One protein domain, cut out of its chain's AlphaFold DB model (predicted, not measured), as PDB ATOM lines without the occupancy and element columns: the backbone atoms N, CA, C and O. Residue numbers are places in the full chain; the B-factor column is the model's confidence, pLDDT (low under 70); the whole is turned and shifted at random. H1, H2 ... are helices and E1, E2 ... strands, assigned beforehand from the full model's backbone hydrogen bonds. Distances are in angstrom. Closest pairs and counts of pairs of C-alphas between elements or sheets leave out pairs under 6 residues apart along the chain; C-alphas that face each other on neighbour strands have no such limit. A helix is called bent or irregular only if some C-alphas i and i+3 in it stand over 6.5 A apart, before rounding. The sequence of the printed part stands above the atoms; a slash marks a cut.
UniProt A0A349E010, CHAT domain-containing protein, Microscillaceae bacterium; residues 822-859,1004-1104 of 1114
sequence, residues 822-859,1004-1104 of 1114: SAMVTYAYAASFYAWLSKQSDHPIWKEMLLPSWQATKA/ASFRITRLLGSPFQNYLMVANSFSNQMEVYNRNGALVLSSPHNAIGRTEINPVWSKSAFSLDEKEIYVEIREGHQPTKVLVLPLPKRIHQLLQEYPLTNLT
ATOM      1  N   SER A 822     580.158 222.823 696.447       86.19
ATOM      2  CA  SER A 822     580.316 222.213 695.123       86.19
ATOM      3  C   SER A 822     581.171 223.105 694.217       86.19
ATOM      4  O   SER A 822     581.281 224.318 694.426       86.19
ATOM      5  N   ALA A 823     581.762 222.529 693.168       84.31
ATOM      6  CA  ALA A 823     582.551 223.311 692.218       84.31
ATOM      7  C   ALA A 823     581.723 224.415 691.541       84.31
ATOM      8  O   ALA A 823     582.211 225.524 691.370       84.31
ATOM      9  N   MET A 824     580.451 224.136 691.241       86.19
ATOM     10  CA  MET A 824     579.527 225.105 690.653       86.19
ATOM     11  C   MET A 824     579.249 226.284 691.590       86.19
ATOM     12  O   MET A 824     579.290 227.429 691.153       86.19
ATOM     13  N   VAL A 825     579.011 226.011 692.877       89.56
ATOM     14  CA  VAL A 825     578.794 227.045 693.903       89.56
ATOM     15  C   VAL A 825     580.057 227.881 694.090       89.56
ATOM     16  O   VAL A 825     580.006 229.107 694.097       89.56
ATOM     17  N   THR A 826     581.207 227.211 694.175       89.19
ATOM     18  CA  THR A 826     582.516 227.851 694.329       89.19
ATOM     19  C   THR A 826     582.831 228.771 693.147       89.19
ATOM     20  O   THR A 826     583.260 229.906 693.347       89.19
ATOM     21  N   TYR A 827     582.574 228.300 691.923       91.31
ATOM     22  CA  TYR A 827     582.753 229.076 690.702       91.31
ATOM     23  C   TYR A 827     581.796 230.261 690.624       91.31
ATOM     24  O   TYR A 827     582.242 231.375 690.372       91.31
ATOM     25  N   ALA A 828     580.499 230.045 690.872       89.31
ATOM     26  CA  ALA A 828     579.508 231.119 690.858       89.31
ATOM     27  C   ALA A 828     579.884 232.224 691.852       89.31
ATOM     28  O   ALA A 828     579.811 233.399 691.514       89.31
ATOM     29  N   TYR A 829     580.365 231.855 693.041       92.75
ATOM     30  CA  TYR A 829     580.793 232.819 694.047       92.75
ATOM     31  C   TYR A 829     582.008 233.638 693.620       92.75
ATOM     32  O   TYR A 829     581.951 234.867 693.652       92.75
ATOM     33  N   ALA A 830     583.075 232.982 693.159       90.69
ATOM     34  CA  ALA A 830     584.259 233.689 692.689       90.69
ATOM     35  C   ALA A 830     583.943 234.572 691.471       90.69
ATOM     36  O   ALA A 830     584.295 235.748 691.446       90.69
ATOM     37  N   ALA A 831     583.234 234.034 690.477       89.50
ATOM     38  CA  ALA A 831     582.907 234.753 689.253       89.50
ATOM     39  C   ALA A 831     581.999 235.966 689.511       89.50
ATOM     40  O   ALA A 831     582.240 237.029 688.942       89.50
ATOM     41  N   SER A 832     580.993 235.844 690.385       89.62
ATOM     42  CA  SER A 832     580.121 236.969 690.744       89.62
ATOM     43  C   SER A 832     580.856 238.031 691.568       89.62
ATOM     44  O   SER A 832     580.577 239.212 691.402       89.62
ATOM     45  N   PHE A 833     581.847 237.654 692.384       90.81
ATOM     46  CA  PHE A 833     582.699 238.623 693.084       90.81
ATOM     47  C   PHE A 833     583.550 239.451 692.119       90.81
ATOM     48  O   PHE A 833     583.554 240.674 692.215       90.81
ATOM     49  N   TYR A 834     584.242 238.815 691.171       88.25
ATOM     50  CA  TYR A 834     585.064 239.552 690.206       88.25
ATOM     51  C   TYR A 834     584.217 240.375 689.224       88.25
ATOM     52  O   TYR A 834     584.633 241.465 688.838       88.25
ATOM     53  N   ALA A 835     583.018 239.902 688.863       86.25
ATOM     54  CA  ALA A 835     582.056 240.687 688.088       86.25
ATOM     55  C   ALA A 835     581.556 241.910 688.869       86.25
ATOM     56  O   ALA A 835     581.520 243.008 688.330       86.25
ATOM     57  N   TRP A 836     581.250 241.765 690.155       87.62
ATOM     58  CA  TRP A 836     580.910 242.898 691.012       87.62
ATOM     59  C   TRP A 836     582.076 243.892 691.149       87.62
ATOM     60  O   TRP A 836     581.900 245.088 690.927       87.62
ATOM     61  N   LEU A 837     583.288 243.398 691.424       84.25
ATOM     62  CA  LEU A 837     584.488 244.221 691.593       84.25
ATOM     63  C   LEU A 837     584.829 245.024 690.325       84.25
ATOM     64  O   LEU A 837     585.305 246.149 690.436       84.25
ATOM     65  N   SER A 838     584.519 244.487 689.136       80.19
ATOM     66  CA  SER A 838     584.661 245.186 687.845       80.19
ATOM     67  C   SER A 838     583.957 246.539 687.802       80.19
ATOM     68  O   SER A 838     584.481 247.500 687.244       80.19
ATOM     69  N   LYS A 839     582.772 246.614 688.420       77.50
ATOM     70  CA  LYS A 839     581.941 247.818 688.482       77.50
ATOM     71  C   LYS A 839     582.355 248.756 689.613       77.50
ATOM     72  O   LYS A 839     581.917 249.900 689.630       77.50
ATOM     73  N   GLN A 840     583.166 248.275 690.553       74.69
ATOM     74  CA  GLN A 840     583.553 248.974 691.778       74.69
ATOM     75  C   GLN A 840     585.067 249.231 691.797       74.69
ATOM     76  O   GLN A 840     585.738 249.000 692.801       74.69
ATOM     77  N   SER A 841     585.624 249.681 690.671       65.06
ATOM     78  CA  SER A 841     587.072 249.825 690.458       65.06
ATOM     79  C   SER A 841     587.786 250.742 691.465       65.06
ATOM     80  O   SER A 841     588.991 250.599 691.649       65.06
ATOM     81  N   ASP A 842     587.073 251.641 692.150       70.12
ATOM     82  CA  ASP A 842     587.628 252.530 693.187       70.12
ATOM     83  C   ASP A 842     587.443 252.014 694.629       70.12
ATOM     84  O   ASP A 842     587.866 252.665 695.591       70.12
ATOM     85  N   HIS A 843     586.832 250.838 694.806       78.56
ATOM     86  CA  HIS A 843     586.535 250.267 696.118       78.56
ATOM     87  C   HIS A 843     587.819 249.952 696.919       78.56
ATOM     88  O   HIS A 843     588.802 249.498 696.330       78.56
ATOM     89  N   PRO A 844     587.835 250.109 698.263       78.75
ATOM     90  CA  PRO A 844     589.013 249.833 699.098       78.75
ATOM     91  C   PRO A 844     589.666 248.464 698.855       78.75
ATOM     92  O   PRO A 844     590.885 248.387 698.725       78.75
ATOM     93  N   ILE A 845     588.851 247.417 698.672       85.38
ATOM     94  CA  ILE A 845     589.307 246.057 698.315       85.38
ATOM     95  C   ILE A 845     590.239 246.068 697.091       85.38
ATOM     96  O   ILE A 845     591.230 245.343 697.060       85.38
ATOM     97  N   TRP A 846     589.952 246.895 696.079       81.31
ATOM     98  CA  TRP A 846     590.780 246.965 694.876       81.31
ATOM     99  C   TRP A 846     592.191 247.487 695.174       81.31
ATOM    100  O   TRP A 846     593.173 246.964 694.647       81.31
ATOM    101  N   LYS A 847     592.311 248.480 696.065       75.94
ATOM    102  CA  LYS A 847     593.608 249.041 696.472       75.94
ATOM    103  C   LYS A 847     594.446 248.026 697.251       75.94
ATOM    104  O   LYS A 847     595.654 247.980 697.054       75.94
ATOM    105  N   GLU A 848     593.820 247.182 698.070       77.44
ATOM    106  CA  GLU A 848     594.514 246.108 698.798       77.44
ATOM    107  C   GLU A 848     595.040 244.997 697.880       77.44
ATOM    108  O   GLU A 848     596.056 244.368 698.175       77.44
ATOM    109  N   MET A 849     594.378 244.767 696.744       81.69
ATOM    110  CA  MET A 849     594.788 243.747 695.778       81.69
ATOM    111  C   MET A 849     596.011 244.150 694.940       81.69
ATOM    112  O   MET A 849     596.550 243.309 694.219       81.69
ATOM    113  N   LEU A 850     596.465 245.405 695.012       78.88
ATOM    114  CA  LEU A 850     597.637 245.900 694.294       78.88
ATOM    115  C   LEU A 850     598.756 246.236 695.277       78.88
ATOM    116  O   LEU A 850     598.791 247.317 695.859       78.88
ATOM    117  N   LEU A 851     599.713 245.321 695.416       76.38
ATOM    118  CA  LEU A 851     600.839 245.504 696.327       76.38
ATOM    119  C   LEU A 851     601.990 246.248 695.627       76.38
ATOM    120  O   LEU A 851     602.558 245.719 694.659       76.38
ATOM    121  N   PRO A 852     602.375 247.453 696.097       65.50
ATOM    122  CA  PRO A 852     603.595 248.107 695.650       65.50
ATOM    123  C   PRO A 852     604.816 247.378 696.226       65.50
ATOM    124  O   PRO A 852     604.825 246.953 697.380       65.50
ATOM    125  N   SER A 853     605.871 247.245 695.420       58.06
ATOM    126  CA  SER A 853     607.196 246.789 695.875       58.06
ATOM    127  C   SER A 853     607.290 245.331 696.359       58.06
ATOM    128  O   SER A 853     608.317 244.946 696.921       58.06
ATOM    129  N   TRP A 854     606.280 244.487 696.113       57.69
ATOM    130  CA  TRP A 854     606.378 243.059 696.422       57.69
ATOM    131  C   TRP A 854     607.286 242.357 695.407       57.69
ATOM    132  O   TRP A 854     606.946 242.198 694.236       57.69
ATOM    133  N   GLN A 855     608.463 241.921 695.848       51.38
ATOM    134  CA  GLN A 855     609.227 240.906 695.128       51.38
ATOM    135  C   GLN A 855     608.690 239.549 695.561       51.38
ATOM    136  O   GLN A 855     608.572 239.318 696.759       51.38
ATOM    137  N   ALA A 856     608.390 238.655 694.615       46.59
ATOM    138  CA  ALA A 856     607.956 237.296 694.923       46.59
ATOM    139  C   ALA A 856     608.985 236.603 695.836       46.59
ATOM    140  O   ALA A 856     609.993 236.055 695.380       46.59
ATOM    141  N   THR A 857     608.763 236.656 697.149       43.41
ATOM    142  CA  THR A 857     609.616 236.007 698.135       43.41
ATOM    143  C   THR A 857     609.408 234.510 697.987       43.41
ATOM    144  O   THR A 857     608.332 233.990 698.272       43.41
ATOM    145  N   LYS A 858     610.457 233.817 697.534       41.81
ATOM    146  CA  LYS A 858     610.565 232.360 697.301       41.81
ATOM    147  C   LYS A 858     610.399 231.496 698.568       41.81
ATOM    148  O   LYS A 858     610.886 230.372 698.630       41.81
ATOM    149  N   ALA A 859     609.778 232.025 699.612       37.59
ATOM    150  CA  ALA A 859     609.784 231.475 700.956       37.59
ATOM    151  C   ALA A 859     608.590 230.547 701.217       37.59
ATOM    152  O   ALA A 859     607.963 230.665 702.259       37.59
ATOM    153  N   ALA A1004     590.691 223.005 679.480       91.38
ATOM    154  CA  ALA A1004     590.663 224.456 679.600       91.38
ATOM    155  C   ALA A1004     590.017 225.107 678.369       91.38
ATOM    156  O   ALA A1004     589.995 224.521 677.278       91.38
ATOM    157  N   SER A1005     589.524 226.335 678.532       89.75
ATOM    158  CA  SER A1005     588.938 227.109 677.424       89.75
ATOM    159  C   SER A1005     589.975 227.619 676.410       89.75
ATOM    160  O   SER A1005     589.615 228.008 675.302       89.75
ATOM    161  N   PHE A1006     591.266 227.562 676.746       91.00
ATOM    162  CA  PHE A1006     592.371 228.074 675.933       91.00
ATOM    163  C   PHE A1006     593.563 227.111 675.885       91.00
ATOM    164  O   PHE A1006     593.681 226.181 676.687       91.00
ATOM    165  N   ARG A1007     594.497 227.350 674.952       90.19
ATOM    166  CA  ARG A1007     595.770 226.614 674.886       90.19
ATOM    167  C   ARG A1007     596.612 226.904 676.130       90.19
ATOM    168  O   ARG A1007     596.999 228.039 676.383       90.19
ATOM    169  N   ILE A1008     596.949 225.862 676.875       90.88
ATOM    170  CA  ILE A1008     597.727 225.943 678.107       90.88
ATOM    171  C   ILE A1008     599.204 226.070 677.747       90.88
ATOM    172  O   ILE A1008     599.768 225.202 677.072       90.88
ATOM    173  N   THR A1009     599.834 227.137 678.228       87.69
ATOM    174  CA  THR A1009     601.287 227.346 678.116       87.69
ATOM    175  C   THR A1009     601.977 227.360 679.473       87.69
ATOM    176  O   THR A1009     603.190 227.177 679.538       87.69
ATOM    177  N   ARG A1010     601.214 227.517 680.562       86.25
ATOM    178  CA  ARG A1010     601.715 227.489 681.934       86.25
ATOM    179  C   ARG A1010     600.769 226.720 682.848       86.25
ATOM    180  O   ARG A1010     599.551 226.807 682.706       86.25
ATOM    181  N   LEU A1011     601.347 225.994 683.797       87.00
ATOM    182  CA  LEU A1011     600.634 225.182 684.772       87.00
ATOM    183  C   LEU A1011     601.330 225.322 686.134       87.00
ATOM    184  O   LEU A1011     602.554 225.223 686.219       87.00
ATOM    185  N   LEU A1012     600.554 225.601 687.180       84.81
ATOM    186  CA  LEU A1012     601.037 225.872 688.534       84.81
ATOM    187  C   LEU A1012     600.136 225.169 689.554       84.81
ATOM    188  O   LEU A1012     598.922 225.363 689.546       84.81
ATOM    189  N   GLY A1013     600.722 224.352 690.427       83.12
ATOM    190  CA  GLY A1013     600.010 223.698 691.530       83.12
ATOM    191  C   GLY A1013     600.112 224.489 692.830       83.12
ATOM    192  O   GLY A1013     601.133 225.128 693.083       83.12
ATOM    193  N   SER A1014     599.068 224.430 693.652       84.56
ATOM    194  CA  SER A1014     599.081 224.999 694.999       84.56
ATOM    195  C   SER A1014     599.864 224.112 695.996       84.56
ATOM    196  O   SER A1014     599.994 222.908 695.749       84.56
ATOM    197  N   PRO A1015     600.381 224.659 697.118       75.38
ATOM    198  CA  PRO A1015     601.197 223.923 698.096       75.38
ATOM    199  C   PRO A1015     600.590 222.621 698.639       75.38
ATOM    200  O   PRO A1015     601.298 221.630 698.804       75.38
ATOM    201  N   PHE A1016     599.281 222.583 698.884       79.88
ATOM    202  CA  PHE A1016     598.546 221.399 699.342       79.88
ATOM    203  C   PHE A1016     597.761 220.715 698.213       79.88
ATOM    204  O   PHE A1016     596.988 219.791 698.467       79.88
ATOM    205  N   GLN A1017     597.973 221.129 696.957       81.12
ATOM    206  CA  GLN A1017     597.383 220.536 695.746       81.12
ATOM    207  C   GLN A1017     595.855 220.566 695.693       81.12
ATOM    208  O   GLN A1017     595.230 219.792 694.960       81.12
ATOM    209  N   ASN A1018     595.232 221.467 696.451       84.94
ATOM    210  CA  ASN A1018     593.793 221.670 696.371       84.94
ATOM    211  C   ASN A1018     593.397 222.405 695.088       84.94
ATOM    212  O   ASN A1018     592.290 222.179 694.584       84.94
ATOM    213  N   TYR A1019     594.310 223.210 694.535       88.50
ATOM    214  CA  TYR A1019     594.106 223.992 693.328       88.50
ATOM    215  C   TYR A1019     595.206 223.777 692.290       88.50
ATOM    216  O   TYR A1019     596.375 223.523 692.591       88.50
ATOM    217  N   LEU A1020     594.805 223.924 691.033       90.12
ATOM    218  CA  LEU A1020     595.673 223.935 689.879       90.12
ATOM    219  C   LEU A1020     595.328 225.125 688.997       90.12
ATOM    220  O   LEU A1020     594.225 225.216 688.465       90.12
ATOM    221  N   MET A1021     596.289 226.013 688.813       90.81
ATOM    222  CA  MET A1021     596.173 227.148 687.918       90.81
ATOM    223  C   MET A1021     596.752 226.788 686.550       90.81
ATOM    224  O   MET A1021     597.870 226.280 686.446       90.81
ATOM    225  N   VAL A1022     595.998 227.077 685.497       91.94
ATOM    226  CA  VAL A1022     596.448 227.018 684.107       91.94
ATOM    227  C   VAL A1022     596.368 228.410 683.506       91.94
ATOM    228  O   VAL A1022     595.442 229.163 683.800       91.94
ATOM    229  N   ALA A1023     597.338 228.765 682.673       89.69
ATOM    230  CA  ALA A1023     597.352 230.058 682.008       89.69
ATOM    231  C   ALA A1023     597.868 229.958 680.574       89.69
ATOM    232  O   ALA A1023     598.611 229.033 680.211       89.69
ATOM    233  N   ASN A1024     597.473 230.939 679.771       88.94
ATOM    234  CA  ASN A1024     598.016 231.179 678.450       88.94
ATOM    235  C   ASN A1024     598.772 232.509 678.431       88.94
ATOM    236  O   ASN A1024     598.178 233.580 678.456       88.94
ATOM    237  N   SER A1025     600.095 232.424 678.319       82.25
ATOM    238  CA  SER A1025     600.982 233.586 678.239       82.25
ATOM    239  C   SER A1025     600.824 234.433 676.981       82.25
ATOM    240  O   SER A1025     601.343 235.539 676.956       82.25
ATOM    241  N   PHE A1026     600.124 233.942 675.955       81.50
ATOM    242  CA  PHE A1026     599.860 234.704 674.732       81.50
ATOM    243  C   PHE A1026     598.508 235.419 674.765       81.50
ATOM    244  O   PHE A1026     598.416 236.553 674.319       81.50
ATOM    245  N   SER A1027     597.460 234.768 675.286       81.12
ATOM    246  CA  SER A1027     596.118 235.371 675.385       81.12
ATOM    247  C   SER A1027     595.844 236.037 676.732       81.12
ATOM    248  O   SER A1027     594.743 236.530 676.948       81.12
ATOM    249  N   ASN A1028     596.811 236.010 677.653       81.25
ATOM    250  CA  ASN A1028     596.673 236.452 679.039       81.25
ATOM    251  C   ASN A1028     595.508 235.804 679.802       81.25
ATOM    252  O   ASN A1028     595.129 236.290 680.851       81.25
ATOM    253  N   GLN A1029     594.961 234.675 679.354       85.44
ATOM    254  CA  GLN A1029     593.869 234.009 680.066       85.44
ATOM    255  C   GLN A1029     594.394 233.099 681.183       85.44
ATOM    256  O   GLN A1029     595.459 232.488 681.055       85.44
ATOM    257  N   MET A1030     593.622 232.975 682.264       90.31
ATOM    258  CA  MET A1030     593.898 232.063 683.380       90.31
ATOM    259  C   MET A1030     592.620 231.329 683.780       90.31
ATOM    260  O   MET A1030     591.551 231.924 683.827       90.31
ATOM    261  N   GLU A1031     592.744 230.064 684.159       92.94
ATOM    262  CA  GLU A1031     591.717 229.330 684.891       92.94
ATOM    263  C   GLU A1031     592.328 228.632 686.109       92.94
ATOM    264  O   GLU A1031     593.470 228.172 686.075       92.94
ATOM    265  N   VAL A1032     591.557 228.531 687.188       92.88
ATOM    266  CA  VAL A1032     591.908 227.753 688.379       92.88
ATOM    267  C   VAL A1032     590.929 226.602 688.492       92.88
ATOM    268  O   VAL A1032     589.716 226.797 688.456       92.88
ATOM    269  N   TYR A1033     591.461 225.404 688.660       92.31
ATOM    270  CA  TYR A1033     590.730 224.162 688.826       92.31
ATOM    271  C   TYR A1033     590.980 223.599 690.217       92.31
ATOM    272  O   TYR A1033     592.058 223.773 690.775       92.31
ATOM    273  N   ASN A1034     590.009 222.894 690.786       89.38
ATOM    274  CA  ASN A1034     590.235 222.142 692.018       89.38
ATOM    275  C   ASN A1034     590.897 220.777 691.738       89.38
ATOM    276  O   ASN A1034     591.028 220.344 690.591       89.38
ATOM    277  N   ARG A1035     591.245 220.040 692.801       80.94
ATOM    278  CA  ARG A1035     591.831 218.680 692.731       80.94
ATOM    279  C   ARG A1035     591.048 217.656 691.888       80.94
ATOM    280  O   ARG A1035     591.625 216.662 691.439       80.94
ATOM    281  N   ASN A1036     589.747 217.884 691.686       81.38
ATOM    282  CA  ASN A1036     588.856 217.024 690.905       81.38
ATOM    283  C   ASN A1036     588.762 217.449 689.428       81.38
ATOM    284  O   ASN A1036     588.063 216.795 688.662       81.38
ATOM    285  N   GLY A1037     589.453 218.519 689.025       83.62
ATOM    286  CA  GLY A1037     589.407 219.054 687.665       83.62
ATOM    287  C   GLY A1037     588.174 219.908 687.375       83.62
ATOM    288  O   GLY A1037     587.851 220.124 686.212       83.62
ATOM    289  N   ALA A1038     587.479 220.396 688.403       88.94
ATOM    290  CA  ALA A1038     586.351 221.299 688.216       88.94
ATOM    291  C   ALA A1038     586.804 222.762 688.304       88.94
ATOM    292  O   ALA A1038     587.634 223.102 689.149       88.94
ATOM    293  N   LEU A1039     586.259 223.602 687.424       91.06
ATOM    294  CA  LEU A1039     586.595 225.020 687.327       91.06
ATOM    295  C   LEU A1039     586.159 225.767 688.598       91.06
ATOM    296  O   LEU A1039     585.048 225.578 689.085       91.06
ATOM    297  N   VAL A1040     587.049 226.598 689.130       90.44
ATOM    298  CA  VAL A1040     586.876 227.394 690.358       90.44
ATOM    299  C   VAL A1040     586.887 228.882 690.045       90.44
ATOM    300  O   VAL A1040     586.123 229.639 690.628       90.44
ATOM    301  N   LEU A1041     587.749 229.308 689.126       89.75
ATOM    302  CA  LEU A1041     587.902 230.704 688.744       89.75
ATOM    303  C   LEU A1041     588.318 230.772 687.278       89.75
ATOM    304  O   LEU A1041     589.155 229.980 686.852       89.75
ATOM    305  N   SER A1042     587.763 231.718 686.523       87.12
ATOM    306  CA  SER A1042     588.176 231.995 685.147       87.12
ATOM    307  C   SER A1042     588.443 233.486 684.958       87.12
ATOM    308  O   SER A1042     587.613 234.316 685.312       87.12
ATOM    309  N   SER A1043     589.632 233.794 684.439       73.75
ATOM    310  CA  SER A1043     590.130 235.082 683.928       73.75
ATOM    311  C   SER A1043     589.623 236.341 684.657       73.75
ATOM    312  O   SER A1043     589.032 237.218 684.026       73.75
ATOM    313  N   PRO A1044     589.901 236.491 685.969       68.44
ATOM    314  CA  PRO A1044     589.415 237.621 686.770       68.44
ATOM    315  C   PRO A1044     589.956 238.985 686.320       68.44
ATOM    316  O   PRO A1044     589.308 240.002 686.527       68.44
ATOM    317  N   HIS A1045     591.131 239.026 685.689       64.38
ATOM    318  CA  HIS A1045     591.774 240.271 685.251       64.38
ATOM    319  C   HIS A1045     590.996 240.986 684.130       64.38
ATOM    320  O   HIS A1045     591.021 242.210 684.077       64.38
ATOM    321  N   ASN A1046     590.261 240.251 683.285       63.44
ATOM    322  CA  ASN A1046     589.375 240.853 682.284       63.44
ATOM    323  C   ASN A1046     588.165 241.521 682.942       63.44
ATOM    324  O   ASN A1046     587.708 242.559 682.477       63.44
ATOM    325  N   ALA A1047     587.669 240.942 684.042       59.31
ATOM    326  CA  ALA A1047     586.624 241.564 684.843       59.31
ATOM    327  C   ALA A1047     587.169 242.803 685.568       59.31
ATOM    328  O   ALA A1047     586.513 243.815 685.629       59.31
ATOM    329  N   ILE A1048     588.415 242.810 686.017       61.69
ATOM    330  CA  ILE A1048     589.036 243.945 686.723       61.69
ATOM    331  C   ILE A1048     589.162 245.257 685.885       61.69
ATOM    332  O   ILE A1048     589.573 246.294 686.404       61.69
ATOM    333  N   GLY A1049     588.759 245.267 684.608       55.41
ATOM    334  CA  GLY A1049     588.442 246.504 683.877       55.41
ATOM    335  C   GLY A1049     589.639 247.330 683.393       55.41
ATOM    336  O   GLY A1049     589.453 248.459 682.945       55.41
ATOM    337  N   ARG A1050     590.869 246.799 683.445       60.78
ATOM    338  CA  ARG A1050     592.069 247.481 682.931       60.78
ATOM    339  C   ARG A1050     592.698 246.704 681.778       60.78
ATOM    340  O   ARG A1050     593.341 245.680 681.990       60.78
ATOM    341  N   THR A1051     592.565 247.237 680.566       52.72
ATOM    342  CA  THR A1051     593.144 246.699 679.320       52.72
ATOM    343  C   THR A1051     594.679 246.740 679.270       52.72
ATOM    344  O   THR A1051     595.270 246.165 678.362       52.72
ATOM    345  N   GLU A1052     595.336 247.378 680.243       60.50
ATOM    346  CA  GLU A1052     596.792 247.599 680.256       60.50
ATOM    347  C   GLU A1052     597.569 246.703 681.237       60.50
ATOM    348  O   GLU A1052     598.793 246.806 681.339       60.50
ATOM    349  N   ILE A1053     596.892 245.800 681.955       70.69
ATOM    350  CA  ILE A1053     597.562 244.858 682.855       70.69
ATOM    351  C   ILE A1053     598.152 243.708 682.033       70.69
ATOM    352  O   ILE A1053     597.423 242.853 681.534       70.69
ATOM    353  N   ASN A1054     599.484 243.651 681.938       78.12
ATOM    354  CA  ASN A1054     600.196 242.537 681.307       78.12
ATOM    355  C   ASN A1054     600.753 241.567 682.366       78.12
ATOM    356  O   ASN A1054     601.818 241.835 682.937       78.12
ATOM    357  N   PRO A1055     600.060 240.450 682.660       81.19
ATOM    358  CA  PRO A1055     600.495 239.481 683.659       81.19
ATOM    359  C   PRO A1055     601.729 238.696 683.206       81.19
ATOM    360  O   PRO A1055     601.802 238.153 682.105       81.19
ATOM    361  N   VAL A1056     602.698 238.566 684.107       79.56
ATOM    362  CA  VAL A1056     603.906 237.764 683.918       79.56
ATOM    363  C   VAL A1056     603.690 236.403 684.580       79.56
ATOM    364  O   VAL A1056     604.122 236.158 685.704       79.56
ATOM    365  N   TRP A1057     603.019 235.476 683.887       79.88
ATOM    366  CA  TRP A1057     602.635 234.168 684.455       79.88
ATOM    367  C   TRP A1057     603.798 233.308 684.952       79.88
ATOM    368  O   TRP A1057     603.614 232.453 685.820       79.88
ATOM    369  N   SER A1058     605.003 233.513 684.420       71.75
ATOM    370  CA  SER A1058     606.214 232.854 684.917       71.75
ATOM    371  C   SER A1058     606.559 233.257 686.355       71.75
ATOM    372  O   SER A1058     607.207 232.477 687.050       71.75
ATOM    373  N   LYS A1059     606.073 234.413 686.815       75.75
ATOM    374  CA  LYS A1059     606.248 234.972 688.156       75.75
ATOM    375  C   LYS A1059     604.923 235.011 688.924       75.75
ATOM    376  O   LYS A1059     604.502 236.044 689.440       75.75
ATOM    377  N   SER A1060     604.257 233.861 688.961       78.00
ATOM    378  CA  SER A1060     603.038 233.647 689.738       78.00
ATOM    379  C   SER A1060     603.261 232.627 690.853       78.00
ATOM    380  O   SER A1060     604.072 231.707 690.710       78.00
ATOM    381  N   ALA A1061     602.560 232.799 691.971       78.06
ATOM    382  CA  ALA A1061     602.655 231.909 693.125       78.06
ATOM    383  C   ALA A1061     601.333 231.850 693.896       78.06
ATOM    384  O   ALA A1061     600.626 232.846 694.003       78.06
ATOM    385  N   PHE A1062     601.028 230.690 694.473       81.81
ATOM    386  CA  PHE A1062     599.994 230.582 695.500       81.81
ATOM    387  C   PHE A1062     600.555 231.030 696.857       81.81
ATOM    388  O   PHE A1062     601.718 230.773 697.173       81.81
ATOM    389  N   SER A1063     599.704 231.655 697.663       80.38
ATOM    390  CA  SER A1063     599.905 231.836 699.110       80.38
ATOM    391  C   SER A1063     600.051 230.499 699.853       80.38
ATOM    392  O   SER A1063     599.570 229.458 699.398       80.38
ATOM    393  N   LEU A1064     600.701 230.544 701.023       76.06
ATOM    394  CA  LEU A1064     600.926 229.392 701.912       76.06
ATOM    395  C   LEU A1064     599.626 228.702 702.323       76.06
ATOM    396  O   LEU A1064     599.574 227.480 702.398       76.06
ATOM    397  N   ASP A1065     598.591 229.492 702.595       79.75
ATOM    398  CA  ASP A1065     597.284 229.032 703.055       79.75
ATOM    399  C   ASP A1065     596.294 228.761 701.906       79.75
ATOM    400  O   ASP A1065     595.131 228.439 702.159       79.75
ATOM    401  N   GLU A1066     596.756 228.858 700.651       84.69
ATOM    402  CA  GLU A1066     595.980 228.649 699.422       84.69
ATOM    403  C   GLU A1066     594.736 229.536 699.306       84.69
ATOM    404  O   GLU A1066     593.722 229.139 698.723       84.69
ATOM    405  N   LYS A1067     594.791 230.744 699.869       88.12
ATOM    406  CA  LYS A1067     593.683 231.702 699.814       88.12
ATOM    407  C   LYS A1067     593.845 232.773 698.741       88.12
ATOM    408  O   LYS A1067     592.862 233.398 698.362       88.12
ATOM    409  N   GLU A1068     595.051 232.961 698.233       87.94
ATOM    410  CA  GLU A1068     595.425 234.010 697.280       87.94
ATOM    411  C   GLU A1068     596.413 233.488 696.229       87.94
ATOM    412  O   GLU A1068     597.229 232.602 696.516       87.94
ATOM    413  N   ILE A1069     596.356 234.062 695.026       86.75
ATOM    414  CA  ILE A1069     597.345 233.887 693.960       86.75
ATOM    415  C   ILE A1069     597.994 235.242 693.688       86.75
ATOM    416  O   ILE A1069     597.309 236.202 693.354       86.75
ATOM    417  N   TYR A1070     599.314 235.308 693.772       84.31
ATOM    418  CA  TYR A1070     600.092 236.493 693.439       84.31
ATOM    419  C   TYR A1070     600.560 236.414 691.992       84.31
ATOM    420  O   TYR A1070     601.096 235.387 691.567       84.31
ATOM    421  N   VAL A1071     600.378 237.496 691.241       82.50
ATOM    422  CA  VAL A1071     600.791 237.602 689.838       82.50
ATOM    423  C   VAL A1071     601.520 238.924 689.638       82.50
ATOM    424  O   VAL A1071     600.935 239.987 689.828       82.50
ATOM    425  N   GLU A1072     602.792 238.877 689.236       80.62
ATOM    426  CA  GLU A1072     603.505 240.090 688.818       80.62
ATOM    427  C   GLU A1072     602.881 240.642 687.529       80.62
ATOM    428  O   GLU A1072     602.645 239.895 686.575       80.62
ATOM    429  N   ILE A1073     602.630 241.948 687.493       80.25
ATOM    430  CA  ILE A1073     602.050 242.647 686.348       80.25
ATOM    431  C   ILE A1073     602.979 243.763 685.864       80.25
ATOM    432  O   ILE A1073     603.646 244.435 686.655       80.25
ATOM    433  N   ARG A1074     603.023 243.959 684.543       76.19
ATOM    434  CA  ARG A1074     603.749 245.057 683.890       76.19
ATOM    435  C   ARG A1074     602.762 246.119 683.414       76.19
ATOM    436  O   ARG A1074     601.915 245.822 682.577       76.19
ATOM    437  N   GLU A1075     602.913 247.339 683.918       70.12
ATOM    438  CA  GLU A1075     602.189 248.535 683.464       70.12
ATOM    439  C   GLU A1075     603.166 249.419 682.664       70.12
ATOM    440  O   GLU A1075     603.918 250.204 683.237       70.12
ATOM    441  N   GLY A1076     603.224 249.274 681.336       67.81
ATOM    442  CA  GLY A1076     604.076 250.117 680.481       67.81
ATOM    443  C   GLY A1076     605.549 250.204 680.935       67.81
ATOM    444  O   GLY A1076     606.247 249.194 680.974       67.81
ATOM    445  N   HIS A1077     606.026 251.424 681.230       55.97
ATOM    446  CA  HIS A1077     607.388 251.727 681.722       55.97
ATOM    447  C   HIS A1077     607.459 251.923 683.257       55.97
ATOM    448  O   HIS A1077     608.499 252.315 683.783       55.97
ATOM    449  N   GLN A1078     606.359 251.688 683.982       58.66
ATOM    450  CA  GLN A1078     606.263 251.850 685.438       58.66
ATOM    451  C   GLN A1078     606.864 250.642 686.189       58.66
ATOM    452  O   GLN A1078     606.999 249.557 685.613       58.66
ATOM    453  N   PRO A1079     607.223 250.788 687.482       59.31
ATOM    454  CA  PRO A1079     607.675 249.664 688.301       59.31
ATOM    455  C   PRO A1079     606.622 248.546 688.355       59.31
ATOM    456  O   PRO A1079     605.429 248.798 688.517       59.31
ATOM    457  N   THR A1080     607.072 247.294 688.236       67.50
ATOM    458  CA  THR A1080     606.228 246.093 688.328       67.50
ATOM    459  C   THR A1080     605.452 246.060 689.644       67.50
ATOM    460  O   THR A1080     606.058 246.113 690.716       67.50
ATOM    461  N   LYS A1081     604.122 245.934 689.563       76.88
ATOM    462  CA  LYS A1081     603.229 245.705 690.711       76.88
ATOM    463  C   LYS A1081     602.863 244.231 690.800       76.88
ATOM    464  O   LYS A1081     603.089 243.467 689.860       76.88
ATOM    465  N   VAL A1082     602.262 243.836 691.917       80.44
ATOM    466  CA  VAL A1082     601.738 242.482 692.093       80.44
ATOM    467  C   VAL A1082     600.246 242.543 692.329       80.44
ATOM    468  O   VAL A1082     599.777 243.211 693.247       80.44
ATOM    469  N   LEU A1083     599.524 241.826 691.474       83.38
ATOM    470  CA  LEU A1083     598.099 241.603 691.600       83.38
ATOM    471  C   LEU A1083     597.860 240.395 692.508       83.38
ATOM    472  O   LEU A1083     598.311 239.285 692.210       83.38
ATOM    473  N   VAL A1084     597.140 240.620 693.601       86.69
ATOM    474  CA  VAL A1084     596.656 239.585 694.515       86.69
ATOM    475  C   VAL A1084     595.273 239.157 694.046       86.69
ATOM    476  O   VAL A1084     594.334 239.942 694.066       86.69
ATOM    477  N   LEU A1085     595.135 237.911 693.606       88.12
ATOM    478  CA  LEU A1085     593.866 237.320 693.194       88.12
ATOM    479  C   LEU A1085     593.313 236.462 694.344       88.12
ATOM    480  O   LEU A1085     593.803 235.344 694.552       88.12
ATOM    481  N   PRO A1086     592.312 236.941 695.106       90.94
ATOM    482  CA  PRO A1086     591.708 236.167 696.179       90.94
ATOM    483  C   PRO A1086     590.917 234.972 695.626       90.94
ATOM    484  O   PRO A1086     590.140 235.069 694.672       90.94
ATOM    485  N   LEU A1087     591.104 233.819 696.258       91.06
ATOM    486  CA  LEU A1087     590.299 232.615 696.076       91.06
ATOM    487  C   LEU A1087     589.061 232.676 696.994       91.06
ATOM    488  O   LEU A1087     589.028 233.486 697.922       91.06
ATOM    489  N   PRO A1088     588.038 231.821 696.792       90.75
ATOM    490  CA  PRO A1088     586.742 231.906 697.481       90.75
ATOM    491  C   PRO A1088     586.796 232.125 699.001       90.75
ATOM    492  O   PRO A1088     586.002 232.890 699.539       90.75
ATOM    493  N   LYS A1089     587.760 231.508 699.698       88.50
ATOM    494  CA  LYS A1089     587.947 231.709 701.143       88.50
ATOM    495  C   LYS A1089     588.393 233.132 701.493       88.50
ATOM    496  O   LYS A1089     587.858 233.699 702.438       88.50
ATOM    497  N   ARG A1090     589.339 233.715 700.744       90.50
ATOM    498  CA  ARG A1090     589.760 235.111 700.951       90.50
ATOM    499  C   ARG A1090     588.668 236.084 700.539       90.50
ATOM    500  O   ARG A1090     588.427 237.034 701.266       90.50
ATOM    501  N   ILE A1091     587.967 235.808 699.435       91.12
ATOM    502  CA  ILE A1091     586.799 236.593 699.001       91.12
ATOM    503  C   ILE A1091     585.780 236.696 700.142       91.12
ATOM    504  O   ILE A1091     585.255 237.771 700.416       91.12
ATOM    505  N   HIS A1092     585.536 235.589 700.846       89.25
ATOM    506  CA  HIS A1092     584.634 235.585 701.989       89.25
ATOM    507  C   HIS A1092     585.092 236.506 703.123       89.25
ATOM    508  O   HIS A1092     584.278 237.268 703.632       89.25
ATOM    509  N   GLN A1093     586.379 236.457 703.485       88.75
ATOM    510  CA  GLN A1093     586.971 237.316 704.518       88.75
ATOM    511  C   GLN A1093     586.916 238.796 704.120       88.75
ATOM    512  O   GLN A1093     586.430 239.619 704.888       88.75
ATOM    513  N   LEU A1094     587.297 239.119 702.880       85.88
ATOM    514  CA  LEU A1094     587.241 240.484 702.353       85.88
ATOM    515  C   LEU A1094     585.816 241.054 702.390       85.88
ATOM    516  O   LEU A1094     585.630 242.204 702.755       85.88
ATOM    517  N   LEU A1095     584.793 240.251 702.075       85.44
ATOM    518  CA  LEU A1095     583.384 240.671 702.138       85.44
ATOM    519  C   LEU A1095     582.778 240.663 703.557       85.44
ATOM    520  O   LEU A1095     581.586 240.964 703.703       85.44
ATOM    521  N   GLN A1096     583.530 240.238 704.576       82.50
ATOM    522  CA  GLN A1096     583.202 240.437 705.994       82.50
ATOM    523  C   GLN A1096     583.844 241.726 706.512       82.50
ATOM    524  O   GLN A1096     583.168 242.506 707.172       82.50
ATOM    525  N   GLU A1097     585.116 241.949 706.173       83.06
ATOM    526  CA  GLU A1097     585.876 243.165 706.498       83.06
ATOM    527  C   GLU A1097     585.272 244.399 705.804       83.06
ATOM    528  O   GLU A1097     585.115 245.456 706.411       83.06
ATOM    529  N   TYR A1098     584.845 244.232 704.551       80.69
ATOM    530  CA  TYR A1098     584.219 245.255 703.723       80.69
ATOM    531  C   TYR A1098     582.824 244.786 703.272       80.69
ATOM    532  O   TYR A1098     582.666 244.241 702.171       80.69
ATOM    533  N   PRO A1099     581.792 244.928 704.127       72.25
ATOM    534  CA  PRO A1099     580.448 244.472 703.807       72.25
ATOM    535  C   PRO A1099     579.855 245.257 702.629       72.25
ATOM    536  O   PRO A1099     580.090 246.452 702.461       72.25
ATOM    537  N   LEU A1100     579.006 244.580 701.846       67.31
ATOM    538  CA  LEU A1100     578.334 245.127 700.655       67.31
ATOM    539  C   LEU A1100     577.461 246.375 700.939       67.31
ATOM    540  O   LEU A1100     576.995 247.016 700.005       67.31
ATOM    541  N   THR A1101     577.222 246.718 702.208       56.31
ATOM    542  CA  THR A1101     576.340 247.803 702.670       56.31
ATOM    543  C   THR A1101     576.987 249.194 702.711       56.31
ATOM    544  O   THR A1101     576.283 250.160 702.989       56.31
ATOM    545  N   ASN A1102     578.282 249.338 702.407       47.97
ATOM    546  CA  ASN A1102     578.995 250.628 702.475       47.97
ATOM    547  C   ASN A1102     578.972 251.471 701.184       47.97
ATOM    548  O   ASN A1102     579.846 252.306 700.974       47.97
ATOM    549  N   LEU A1103     577.966 251.311 700.324       47.31
ATOM    550  CA  LEU A1103     577.742 252.229 699.205       47.31
ATOM    551  C   LEU A1103     576.271 252.618 699.155       47.31
ATOM    552  O   LEU A1103     575.444 251.926 698.560       47.31
ATOM    553  N   THR A1104     575.939 253.749 699.778       47.12
ATOM    554  CA  THR A1104     574.631 254.357 699.551       47.12
ATOM    555  C   THR A1104     574.627 255.070 698.196       47.12
ATOM    556  O   THR A1104     575.637 255.650 697.787       47.12
TER     557      THR A1104
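What this domain is: This is residues 822 to 859 and 1004 to 1104 of the 1114 residues of the protein "CHAT domain-containing protein" of Microscillaceae bacterium (UniProt A0A349E010). A small sandwich of two antiparallel sheets, E1 to E4 and E5 to E7, has two helices at one side: the long H1 beside the edge strand E4, and H4, packed on residues 826 to 833 of H1 at a steep tilt and grazing the sheet of E5, E6 and E7. The two sheets come closest where the bent strand E5 nears E1 and E2, and the short helices H2 and H3 sit at the margins. The printed part has 139 residues with four named helices and seven named strands, in the order H1 H2 E1 E2 E3 E4 H3 E5 E6 E7 H4; the sheet orders are E1 E2 E3 E4 and E5 E6 E7. The class is mixed, helices and strands. The whole is compact, with a radius of gyration of the C-alphas of 14.5 A and spans of 43 by 42 by 30 A.

Where its parts are: H1, residues 823 to 839, begins with C-alpha 823 at (582.551, 223.311, 692.218) and is 24.8 A long. H2 is residues 844 to 848. After the cut come E1, residues 1010 to 1013, E2, residues 1019 to 1024, 17.0 A long, E3, residues 1029 to 1034, 17.2 A long, and E4, residues 1039 to 1042. C-alpha 1010 is at (601.715, 227.489, 681.934). H3 is residues 1044 to 1047. E5, residues 1054 to 1062, is 18.6 A from first to last C-alpha and bends by 79 degrees at residue 1058. E6, residues 1068 to 1074, is 19.3 A long, and E7, residues 1081 to 1086, is 15.9 A long. H4, residues 1088 to 1097, is 14.5 A long and ends with C-alpha 1097 at (585.876, 243.165, 706.498).

How they stand to each other: E1, E2, E3 and E4 form a meander, each strand the antiparallel neighbour and hairpin partner of the one before. N 1012 and O 1021 are 2.9 A apart between E1 and E2, N 1022 and O 1031 2.8 A between E2 and E3, and N 1032 and O 1041 2.8 A between E3 and E4, each within hydrogen-bond range. E5, E6 and E7 form a second meander, strongly twisted, with N 1061 and O 1070 at 3.0 A and N 1071 and O 1083 at 2.9 A. The two sheets make a sandwich, sheets face to face, 9.9 A centre to centre where they face each other, with their best planes 12 degrees apart. The closest C-alphas of E1 and E5 are those of Arg 1010 and Trp 1057, 7.2 A apart. Residues 850 to 851 pair antiparallel with residues 1082 to 1083 of E7. H1 is on the first sheet at a height of 5.7 A, over none of its strands; its closest C-alphas to E4 are those of Tyr 827 and Val 1040, 4.5 A apart. H1 touches H4 at a steep tilt of 47 degrees, the same way, with Ala 830 and Pro 1088 as closest C-alphas at 5.7 A. With residues 831 to 838 H1 touches H3, closest at Ser 838 and Ala 1047, 5.1 A. H3 only grazes both sheets. H2 is close to H4 but not clearly touching, with the C-alphas of Ile 845 and Leu 1094 7.2 A apart. Every O i to N i+4 pair is within hydrogen-bond range in H2 and H4, and 12 of 13 are in H1; H3 is too short for such a pair.

The domain as a whole: The C-alphas farthest apart, those of Thr 1009 and Thr 1104, are 43.6 A apart. Residues 860 to 1003 are not printed, and C-alphas 859 and 1004 are 29.5 A apart across this cut, which lies in the link from H2 to E1. Of the links that are printed whole, H3 to E5 and E6 to E7 are short and the others tight. The mean pLDDT of the printed part is 78.7; it is under 70 at residue 841 and at residues 852 to 859, 1044 to 1052, 1076 to 1080 and 1100 to 1104.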